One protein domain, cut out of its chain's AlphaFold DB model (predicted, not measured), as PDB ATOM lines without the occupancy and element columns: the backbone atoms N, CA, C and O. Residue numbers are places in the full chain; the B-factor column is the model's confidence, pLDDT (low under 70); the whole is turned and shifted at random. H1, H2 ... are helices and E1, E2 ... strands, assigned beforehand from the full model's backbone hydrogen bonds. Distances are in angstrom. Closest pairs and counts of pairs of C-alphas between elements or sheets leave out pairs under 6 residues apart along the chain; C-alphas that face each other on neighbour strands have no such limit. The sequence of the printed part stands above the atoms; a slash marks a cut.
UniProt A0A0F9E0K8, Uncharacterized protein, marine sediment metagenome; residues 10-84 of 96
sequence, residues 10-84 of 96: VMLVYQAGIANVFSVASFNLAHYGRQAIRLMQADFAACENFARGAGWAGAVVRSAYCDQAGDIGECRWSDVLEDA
ATOM      1  N   VAL A  10      36.361  74.797  77.491       97.31
ATOM      2  CA  VAL A  10      36.206  75.871  78.468       97.31
ATOM      3  C   VAL A  10      36.479  75.324  79.862       97.31
ATOM      4  O   VAL A  10      35.951  74.277  80.235       97.31
ATOM      5  N   MET A  11      37.292  76.037  80.636       96.31
ATOM      6  CA  MET A  11      37.523  75.744  82.046       96.31
ATOM      7  C   MET A  11      36.960  76.867  82.919       96.31
ATOM      8  O   MET A  11      37.383  78.014  82.792       96.31
ATOM      9  N   LEU A  12      36.047  76.526  83.824       95.50
ATOM     10  CA  LEU A  12      35.629  77.369  84.939       95.50
ATOM     11  C   LEU A  12      36.570  77.116  86.122       95.50
ATOM     12  O   LEU A  12      36.597  76.011  86.656       95.50
ATOM     13  N   VAL A  13      37.353  78.111  86.526       93.94
ATOM     14  CA  VAL A  13      38.340  77.979  87.602       93.94
ATOM     15  C   VAL A  13      37.987  78.894  88.761       93.94
ATOM     16  O   VAL A  13      37.961  80.120  88.618       93.94
ATOM     17  N   TYR A  14      37.740  78.292  89.917       91.00
ATOM     18  CA  TYR A  14      37.464  79.004  91.158       91.00
ATOM     19  C   TYR A  14      38.749  79.463  91.832       91.00
ATOM     20  O   TYR A  14      39.716  78.708  91.904       91.00
ATOM     21  N   GLN A  15      38.752  80.693  92.339       88.56
ATOM     22  CA  GLN A  15      39.920  81.307  92.959       88.56
ATOM     23  C   GLN A  15      39.476  82.214  94.106       88.56
ATOM     24  O   GLN A  15      39.059  83.342  93.867       88.56
ATOM     25  N   ALA A  16      39.566  81.720  95.343       77.81
ATOM     26  CA  ALA A  16      39.435  82.510  96.574       77.81
ATOM     27  C   ALA A  16      38.342  83.611  96.544       77.81
ATOM     28  O   ALA A  16      38.607  84.783  96.803       77.81
ATOM     29  N   GLY A  17      37.104  83.242  96.198       76.75
ATOM     30  CA  GLY A  17      35.952  84.152  96.195       76.75
ATOM     31  C   GLY A  17      35.621  84.827  94.857       76.75
ATOM     32  O   GLY A  17      34.538  85.401  94.739       76.75
ATOM     33  N   ILE A  18      36.482  84.709  93.843       87.75
ATOM     34  CA  ILE A  18      36.181  85.044  92.443       87.75
ATOM     35  C   ILE A  18      36.214  83.786  91.567       87.75
ATOM     36  O   ILE A  18      36.666  82.713  91.980       87.75
ATOM     37  N   ALA A  19      35.730  83.911  90.336       92.12
ATOM     38  CA  ALA A  19      35.807  82.859  89.337       92.12
ATOM     39  C   ALA A  19      36.368  83.398  88.022       92.12
ATOM     40  O   ALA A  19      36.226  84.573  87.680       92.12
ATOM     41  N   ASN A  20      37.010  82.504  87.279       95.12
ATOM     42  CA  ASN A  20      37.575  82.777  85.971       95.12
ATOM     43  C   ASN A  20      37.038  81.755  84.972       95.12
ATOM     44  O   ASN A  20      36.947  80.569  85.281       95.12
ATOM     45  N   VAL A  21      36.735  82.192  83.756       96.38
ATOM     46  CA  VAL A  21      36.443  81.301  82.633       96.38
ATOM     47  C   VAL A  21      37.572  81.418  81.625       96.38
ATOM     48  O   VAL A  21      37.854  82.512  81.135       96.38
ATOM     49  N   PHE A  22      38.199  80.295  81.295       97.19
ATOM     50  CA  PHE A  22      39.266  80.209  80.306       97.19
ATOM     51  C   PHE A  22      38.826  79.385  79.100       97.19
ATOM     52  O   PHE A  22      38.201  78.340  79.272       97.19
ATOM     53  N   SER A  23      39.213  79.787  77.889       97.00
ATOM     54  CA  SER A  23      39.370  78.827  76.797       97.00
ATOM     55  C   SER A  23      40.716  78.122  76.951       97.00
ATOM     56  O   SER A  23      41.708  78.730  77.357       97.00
ATOM     57  N   VAL A  24      40.747  76.821  76.673       96.12
ATOM     58  CA  VAL A  24      41.952  75.994  76.806       96.12
ATOM     59  C   VAL A  24      42.124  75.099  75.583       96.12
ATOM     60  O   VAL A  24      41.155  74.639  74.984       96.12
ATOM     61  N   ALA A  25      43.364  74.793  75.214       94.19
ATOM     62  CA  ALA A  25      43.655  73.794  74.186       94.19
ATOM     63  C   ALA A  25      43.367  72.363  74.689       94.19
ATOM     64  O   ALA A  25      42.912  71.496  73.932       94.19
ATOM     65  N   SER A  26      43.595  72.120  75.985       92.62
ATOM     66  CA  SER A  26      43.402  70.834  76.664       92.62
ATOM     67  C   SER A  26      42.992  71.026  78.131       92.62
ATOM     68  O   SER A  26      43.297  72.050  78.737       92.62
ATOM     69  N   PHE A  27      42.342  70.023  78.731       93.62
ATOM     70  CA  PHE A  27      41.994  70.017  80.162       93.62
ATOM     71  C   PHE A  27      43.170  69.597  81.060       93.62
ATOM     72  O   PHE A  27      42.981  68.885  82.044       93.62
ATOM     73  N   ASN A  28      44.393  69.998  80.710       91.62
ATOM     74  CA  ASN A  28      45.550  69.766  81.564       91.62
ATOM     75  C   ASN A  28      45.418  70.601  82.848       91.62
ATOM     76  O   ASN A  28      45.111  71.791  82.772       91.62
ATOM     77  N   LEU A  29      45.655  69.984  84.008       92.12
ATOM     78  CA  LEU A  29      45.616  70.620  85.331       92.12
ATOM     79  C   LEU A  29      47.007  71.060  85.825       92.12
ATOM     80  O   LEU A  29      47.110  71.821  86.787       92.12
ATOM     81  N   ALA A  30      48.075  70.609  85.164       89.31
ATOM     82  CA  ALA A  30      49.457  70.944  85.491       89.31
ATOM     83  C   ALA A  30      49.845  72.356  85.028       89.31
ATOM     84  O   ALA A  30      49.236  72.897  84.118       89.31
ATOM     85  N   HIS A  31      50.920  72.916  85.588       86.25
ATOM     86  CA  HIS A  31      51.397  74.300  85.402       86.25
ATOM     87  C   HIS A  31      51.692  74.774  83.954       86.25
ATOM     88  O   HIS A  31      52.165  75.883  83.759       86.25
ATOM     89  N   TYR A  32      51.464  73.964  82.919       84.50
ATOM     90  CA  TYR A  32      51.785  74.316  81.534       84.50
ATOM     91  C   TYR A  32      50.937  73.532  80.523       84.50
ATOM     92  O   TYR A  32      50.202  72.610  80.865       84.50
ATOM     93  N   GLY A  33      51.035  73.888  79.238       84.06
ATOM     94  CA  GLY A  33      50.512  73.073  78.129       84.06
ATOM     95  C   GLY A  33      49.001  73.155  77.877       84.06
ATOM     96  O   GLY A  33      48.502  72.495  76.966       84.06
ATOM     97  N   ARG A  34      48.265  73.974  78.639       92.12
ATOM     98  CA  ARG A  34      46.825  74.202  78.421       92.12
ATOM     99  C   ARG A  34      46.509  75.411  77.538       92.12
ATOM    100  O   ARG A  34      45.405  75.464  77.011       92.12
ATOM    101  N   GLN A  35      47.464  76.334  77.354       93.50
ATOM    102  CA  GLN A  35      47.292  77.569  76.567       93.50
ATOM    103  C   GLN A  35      46.029  78.338  77.003       93.50
ATOM    104  O   GLN A  35      45.114  78.543  76.208       93.50
ATOM    105  N   ALA A  36      45.933  78.654  78.300       94.81
ATOM    106  CA  ALA A  36      44.724  79.239  78.874       94.81
ATOM    107  C   ALA A  36      44.564  80.700  78.434       94.81
ATOM    108  O   ALA A  36      45.462  81.509  78.653       94.81
ATOM    109  N   ILE A  37      43.405  81.054  77.879       95.50
ATOM    110  CA  ILE A  37      43.055  82.440  77.543       95.50
ATOM    111  C   ILE A  37      41.810  82.821  78.334       95.50
ATOM    112  O   ILE A  37      40.774  82.163  78.231       95.50
ATOM    113  N   ARG A  38      41.904  83.877  79.145       96.38
ATOM    114  CA  ARG A  38      40.794  84.335  79.985       96.38
ATOM    115  C   ARG A  38      39.700  84.953  79.115       96.38
ATOM    116  O   ARG A  38      39.943  85.925  78.408       96.38
ATOM    117  N   LEU A  39      38.500  84.392  79.193       96.88
ATOM    118  CA  LEU A  39      37.295  84.903  78.537       96.88
ATOM    119  C   LEU A  39      36.506  85.823  79.468       96.88
ATOM    120  O   LEU A  39      35.923  86.807  79.023       96.88
ATOM    121  N   MET A  40      36.477  85.489  80.760       96.50
ATOM    122  CA  MET A  40      35.708  86.211  81.768       96.50
ATOM    123  C   MET A  40      36.346  86.059  83.149       96.50
ATOM    124  O   MET A  40      36.897  85.006  83.468       96.50
ATOM    125  N   GLN A  41      36.223  87.097  83.973       94.69
ATOM    126  CA  GLN A  41      36.470  87.053  85.410       94.69
ATOM    127  C   GLN A  41      35.386  87.875  86.098       94.69
ATOM    128  O   GLN A  41      35.168  89.032  85.741       94.69
ATOM    129  N   ALA A  42      34.696  87.266  87.051       93.25
ATOM    130  CA  ALA A  42      33.599  87.885  87.783       93.25
ATOM    131  C   ALA A  42      33.367  87.133  89.102       93.25
ATOM    132  O   ALA A  42      34.194  86.319  89.529       93.25
ATOM    133  N   ASP A  43      32.234  87.400  89.747       90.12
ATOM    134  CA  ASP A  43      31.734  86.510  90.781       90.12
ATOM    135  C   ASP A  43      31.416  85.110  90.222       90.12
ATOM    136  O   ASP A  43      31.316  84.870  89.012       90.12
ATOM    137  N   PHE A  44      31.265  84.171  91.150       86.94
ATOM    138  CA  PHE A  44      30.985  82.776  90.855       86.94
ATOM    139  C   PHE A  44      29.742  82.591  89.972       86.94
ATOM    140  O   PHE A  44      29.798  81.857  88.985       86.94
ATOM    141  N   ALA A  45      28.630  83.252  90.307       88.31
ATOM    142  CA  ALA A  45      27.345  83.027  89.651       88.31
ATOM    143  C   ALA A  45      27.372  83.518  88.198       88.31
ATOM    144  O   ALA A  45      26.862  82.855  87.294       88.31
ATOM    145  N   ALA A  46      28.013  84.658  87.952       92.81
ATOM    146  CA  ALA A  46      28.200  85.204  86.620       92.81
ATOM    147  C   ALA A  46      29.063  84.278  85.744       92.81
ATOM    148  O   ALA A  46      28.675  83.956  84.617       92.81
ATOM    149  N   CYS A  47      30.198  83.793  86.261       94.06
ATOM    150  CA  CYS A  47      31.065  82.868  85.525       94.06
ATOM    151  C   CYS A  47      30.423  81.491  85.307       94.06
ATOM    152  O   CYS A  47      30.608  80.894  84.247       94.06
ATOM    153  N   GLU A  48      29.644  80.993  86.267       91.94
ATOM    154  CA  GLU A  48      28.894  79.748  86.116       91.94
ATOM    155  C   GLU A  48      27.824  79.867  85.023       91.94
ATOM    156  O   GLU A  48      27.737  79.004  84.148       91.94
ATOM    157  N   ASN A  49      27.052  80.957  85.012       94.50
ATOM    158  CA  ASN A  49      26.062  81.213  83.963       94.50
ATOM    159  C   ASN A  49      26.710  81.318  82.578       94.50
ATOM    160  O   ASN A  49      26.200  80.743  81.613       94.50
ATOM    161  N   PHE A  50      27.861  81.987  82.478       96.12
ATOM    162  CA  PHE A  50      28.640  82.040  81.243       96.12
ATOM    163  C   PHE A  50      29.087  80.642  80.796       96.12
ATOM    164  O   PHE A  50      28.882  80.263  79.643       96.12
ATOM    165  N   ALA A  51      29.667  79.853  81.708       95.88
ATOM    166  CA  ALA A  51      30.158  78.511  81.413       95.88
ATOM    167  C   ALA A  51      29.022  77.581  80.955       95.88
ATOM    168  O   ALA A  51      29.177  76.857  79.973       95.88
ATOM    169  N   ARG A  52      27.846  77.662  81.589       95.38
ATOM    170  CA  ARG A  52      26.640  76.957  81.130       95.38
ATOM    171  C   ARG A  52      26.252  77.365  79.720       95.38
ATOM    172  O   ARG A  52      26.047  76.492  78.883       95.38
ATOM    173  N   GLY A  53      26.165  78.668  79.448       96.19
ATOM    174  CA  GLY A  53      25.848  79.189  78.118       96.19
ATOM    175  C   GLY A  53      26.823  78.688  77.047       96.19
ATOM    176  O   GLY A  53      26.392  78.284  75.969       96.19
ATOM    177  N   ALA A  54      28.118  78.619  77.368       94.69
ATOM    178  CA  ALA A  54      29.125  78.035  76.486       94.69
ATOM    179  C   ALA A  54      28.864  76.541  76.217       94.69
ATOM    180  O   ALA A  54      28.955  76.105  75.070       94.69
ATOM    181  N   GLY A  55      28.491  75.773  77.246       94.75
ATOM    182  CA  GLY A  55      28.074  74.375  77.102       94.75
ATOM    183  C   GLY A  55      26.867  74.211  76.174       94.75
ATOM    184  O   GLY A  55      26.911  73.414  75.240       94.75
ATOM    185  N   TRP A  56      25.826  75.033  76.355       95.69
ATOM    186  CA  TRP A  56      24.653  75.069  75.465       95.69
ATOM    187  C   TRP A  56      25.008  75.433  74.018       95.69
ATOM    188  O   TRP A  56      24.372  74.944  73.088       95.69
ATOM    189  N   ALA A  57      26.040  76.253  73.819       94.25
ATOM    190  CA  ALA A  57      26.569  76.605  72.504       94.25
ATOM    191  C   ALA A  57      27.487  75.523  71.888       94.25
ATOM    192  O   ALA A  57      28.026  75.730  70.801       94.25
ATOM    193  N   GLY A  58      27.674  74.376  72.554       93.38
ATOM    194  CA  GLY A  58      28.448  73.237  72.049       93.38
ATOM    195  C   GLY A  58      29.907  73.172  72.515       93.38
ATOM    196  O   GLY A  58      30.680  72.370  71.984       93.38
ATOM    197  N   ALA A  59      30.311  73.993  73.490       95.25
ATOM    198  CA  ALA A  59      31.619  73.865  74.127       95.25
ATOM    199  C   ALA A  59      31.658  72.677  75.103       95.25
ATOM    200  O   ALA A  59      30.668  72.350  75.757       95.25
ATOM    201  N   VAL A  60      32.830  72.066  75.270       95.69
ATOM    202  CA  VAL A  60      33.079  71.124  76.368       95.69
ATOM    203  C   VAL A  60      33.537  71.929  77.575       95.69
ATOM    204  O   VAL A  60      34.560  72.611  77.513       95.69
ATOM    205  N   VAL A  61      32.795  71.844  78.673       95.31
ATOM    206  CA  VAL A  61      33.044  72.635  79.882       95.31
ATOM    207  C   VAL A  61      33.533  71.722  80.999       95.31
ATOM    208  O   VAL A  61      32.969  70.652  81.222       95.31
ATOM    209  N   ARG A  62      34.576  72.143  81.713       95.19
ATOM    210  CA  ARG A  62      35.006  71.529  82.976       95.19
ATOM    211  C   ARG A  62      35.211  72.591  84.042       95.19
ATOM    212  O   ARG A  62      35.377  73.767  83.723       95.19
ATOM    213  N   SER A  63      35.200  72.164  85.297       93.81
ATOM    214  CA  SER A  63      35.486  73.010  86.448       93.81
ATOM    215  C   SER A  63      36.749  72.555  87.173       93.81
ATOM    216  O   SER A  63      37.112  71.380  87.147       93.81
ATOM    217  N   ALA A  64      37.422  73.509  87.803       93.50
ATOM    218  CA  ALA A  64      38.571  73.295  88.668       93.50
ATOM    219  C   ALA A  64      38.645  74.420  89.714       93.50
ATOM    220  O   ALA A  64      37.904  75.401  89.637       93.50
ATOM    221  N   TYR A  65      39.560  74.321  90.668       92.31
ATOM    222  CA  TYR A  65      39.907  75.413  91.573       92.31
ATOM    223  C   TYR A  65      41.418  75.672  91.589       92.31
ATOM    224  O   TYR A  65      42.224  74.825  91.194       92.31
ATOM    225  N   CYS A  66      41.791  76.866  92.038       91.31
ATOM    226  CA  CYS A  66      43.159  77.312  92.241       91.31
ATOM    227  C   CYS A  66      43.235  78.158  93.521       91.31
ATOM    228  O   CYS A  66      42.605  79.209  93.606       91.31
ATOM    229  N   ASP A  67      44.039  77.726  94.493       86.50
ATOM    230  CA  ASP A  67      44.271  78.445  95.758       86.50
ATOM    231  C   ASP A  67      45.469  79.415  95.677       86.50
ATOM    232  O   ASP A  67      46.238  79.597  96.615       86.50
ATOM    233  N   GLN A  68      45.697  80.001  94.500       87.31
ATOM    234  CA  GLN A  68      46.764  80.980  94.283       87.31
ATOM    235  C   GLN A  68      46.163  82.333  93.920       87.31
ATOM    236  O   GLN A  68      45.218  82.423  93.135       87.31
ATOM    237  N   ALA A  69      46.724  83.402  94.478       83.69
ATOM    238  CA  ALA A  69      46.380  84.768  94.106       83.69
ATOM    239  C   ALA A  69      47.060  85.172  92.782       83.69
ATOM    240  O   ALA A  69      48.073  84.598  92.390       83.69
ATOM    241  N   GLY A  70      46.532  86.204  92.120       85.88
ATOM    242  CA  GLY A  70      47.106  86.741  90.881       85.88
ATOM    243  C   GLY A  70      46.593  86.050  89.617       85.88
ATOM    244  O   GLY A  70      45.471  85.540  89.596       85.88
ATOM    245  N   ASP A  71      47.387  86.089  88.543       87.12
ATOM    246  CA  ASP A  71      47.035  85.441  87.277       87.12
ATOM    247  C   ASP A  71      47.265  83.931  87.348       87.12
ATOM    248  O   ASP A  71      48.397  83.453  87.390       87.12
ATOM    249  N   ILE A  72      46.166  83.179  87.346       91.06
ATOM    250  CA  ILE A  72      46.176  81.729  87.530       91.06
ATOM    251  C   ILE A  72      46.239  80.932  86.225       91.06
ATOM    252  O   ILE A  72      46.139  79.706  86.280       91.06
ATOM    253  N   GLY A  73      46.378  81.580  85.060       89.38
ATOM    254  CA  GLY A  73      46.367  80.904  83.752       89.38
ATOM    255  C   GLY A  73      47.417  79.790  83.614       89.38
ATOM    256  O   GLY A  73      47.160  78.761  82.981       89.38
ATOM    257  N   GLU A  74      48.569  79.964  84.267       89.12
ATOM    258  CA  GLU A  74      49.682  79.003  84.291       89.12
ATOM    259  C   GLU A  74      49.859  78.308  85.658       89.12
ATOM    260  O   GLU A  74      50.718  77.446  85.836       89.12
ATOM    261  N   CYS A  75      49.010  78.608  86.643       91.19
ATOM    262  CA  CYS A  75      49.045  77.947  87.950       91.19
ATOM    263  C   CYS A  75      48.463  76.534  87.873       91.19
ATOM    264  O   CYS A  75      47.574  76.261  87.073       91.19
ATOM    265  N   ARG A  76      48.904  75.613  88.739       91.75
ATOM    266  CA  ARG A  76      48.260  74.295  88.867       91.75
ATOM    267  C   ARG A  76      46.823  74.468  89.336       91.75
ATOM    268  O   ARG A  76      46.569  75.197  90.289       91.75
ATOM    269  N   TRP A  77      45.918  73.759  88.677       93.31
ATOM    270  CA  TRP A  77      44.520  73.677  89.080       93.31
ATOM    271  C   TRP A  77      44.248  72.298  89.673       93.31
ATOM    272  O   TRP A  77      45.015  71.357  89.458       93.31
ATOM    273  N   SER A  78      43.164  72.184  90.425       91.00
ATOM    274  CA  SER A  78      42.706  70.929  91.007       91.00
ATOM    275  C   SER A  78      41.228  70.732  90.698       91.00
ATOM    276  O   SER A  78      40.448  71.682  90.715       91.00
ATOM    277  N   ASP A  79      40.852  69.507  90.366       89.00
ATOM    278  CA  ASP A  79      39.476  69.073  90.133       89.00
ATOM    279  C   ASP A  79      38.806  68.525  91.404       89.00
ATOM    280  O   ASP A  79      37.616  68.214  91.381       89.00
ATOM    281  N   VAL A  80      39.537  68.470  92.523       85.56
ATOM    282  CA  VAL A  80      39.016  68.097  93.847       85.56
ATOM    283  C   VAL A  80      38.318  69.304  94.470       85.56
ATOM    284  O   VAL A  80      38.854  69.996  95.330       85.56
ATOM    285  N   LEU A  81      37.131  69.627  93.962       79.25
ATOM    286  CA  LEU A  81      36.391  70.829  94.352       79.25
ATOM    287  C   LEU A  81      36.021  70.829  95.847       79.25
ATOM    288  O   LEU A  81      35.832  71.892  96.421       79.25
ATOM    289  N   GLU A  82      35.958  69.672  96.500       77.06
ATOM    290  CA  GLU A  82      35.712  69.546  97.941       77.06
ATOM    291  C   GLU A  82      36.777  70.248  98.798       77.06
ATOM    292  O   GLU A  82      36.455  70.739  99.879       77.06
ATOM    293  N   ASP A  83      38.011  70.332  98.295       75.62
ATOM    294  CA  ASP A  83      39.139  70.986  98.967       75.62
ATOM    295  C   ASP A  83      39.207  72.489  98.669       75.62
ATOM    296  O   ASP A  83      40.045  73.210  99.219       75.62
ATOM    297  N   ALA A  84      38.357  72.984  97.768       75.38
ATOM    298  CA  ALA A  84      38.356  74.391  97.428       75.38
ATOM    299  C   ALA A  84      37.800  75.216  98.604       75.38
ATOM    300  O   ALA A  84      36.803  74.828  99.223       75.38
TER     301      ALA A  84
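What this domain is: This is residues 10 to 84 of the 96 residues of an uncharacterized protein of marine sediment metagenome (UniProt A0A0F9E0K8). A small, strongly twisted sheet of four strands has one helix, H1, packed lengthwise over one of its faces, while two long stretches without named elements, residues 25 to 36 and 66 to 84, loop out mostly on the side of the sheet away from H1. E1 and E2 make the middle of the sheet under the helix, with E3 at one edge and E4 at the other. The printed part has 75 residues, with four named strands and one named helix in the order E1, E2, E3, H1, E4; the sheet is mixed, in the order E3, E2, E1, E4, and the class is mixed, helices and strands. The whole is compact, with a radius of gyration of the C-alphas of 11.1 A, and rounded, with spans of 29 by 26 by 21 A.

Where its parts are: E1 is residues 10 to 15 and begins at C-alpha 10, (36.206, 75.871, 78.468); it measures 15.9 A from first to last C-alpha. E2, residues 18 to 24, is the longest strand by residues and measures 19.0 A. E3, residues 37 to 42, measures 15.0 A. H1, residues 44 to 56, measures 18.3 A, with C-alpha 44 at (30.985, 82.776, 90.855). E4, residues 60 to 65, measures 17.2 A and ends at C-alpha 65, (39.907, 75.413, 91.573).

How they stand to each other: E1 and E2 are a hairpin, antiparallel with 152 degrees between their directions; N 13 and O 20, 2.8 A apart, and N 18 and O 15, 2.9 A apart, are within hydrogen-bond range. E2 and E3 are also a hairpin, antiparallel at 160 degrees, with N 21 and O 40 at 2.8 A and N 37 and O 23 at 2.9 A. E1, E2 and E3 form a meander, each strand the antiparallel neighbour of the one before. E4 is parallel to E1, with 16 degrees between their directions; N 12 and O 62 are 2.8 A apart, and N 64 and O 12 are 2.9 A apart. The edge strands E3 and E4 are apart, and E2 and E1 are inner strands. E3, H1 and E4 are a split strand-helix-strand unit, two strands running the same way with a helix between them in the chain and E2 and E1 between them in the sheet; its crossover is right-handed. H1 is on the sheet at a height of 7.9 A over it, and the two make two layers, a helix on one face of a sheet. H1 lies over E2 and E1 and runs along the strands, its line at 5 degrees to that of E2 on the local plane. The closest C-alphas of H1 and E2 are those of Phe 44 and Ala 19, 5.1 A apart; those of H1 and E1 are Ala 51 and Leu 12, 6.6 A apart. In H1 every O i to N i+4 pair is within hydrogen-bond range.

The domain as a whole: The printed part runs from residue 10 to residue 84 without a cut, and its first and last C-alphas are 19.1 A apart. The two C-alphas farthest apart are those of Gly 58 and Ala 69, at 30.7 A. The links from E1 to E2, from E3 to H1 and from H1 to E4 are tight, while the link from E2 to E3 is long, with 12 residues. Residues 66 to 84, 19 residues with no named element, follow E4, and their C-alphas lie 8 to 16 A from the mean of the C-alphas. The mean pLDDT of the printed part is 91.2, and no printed residue is under 70.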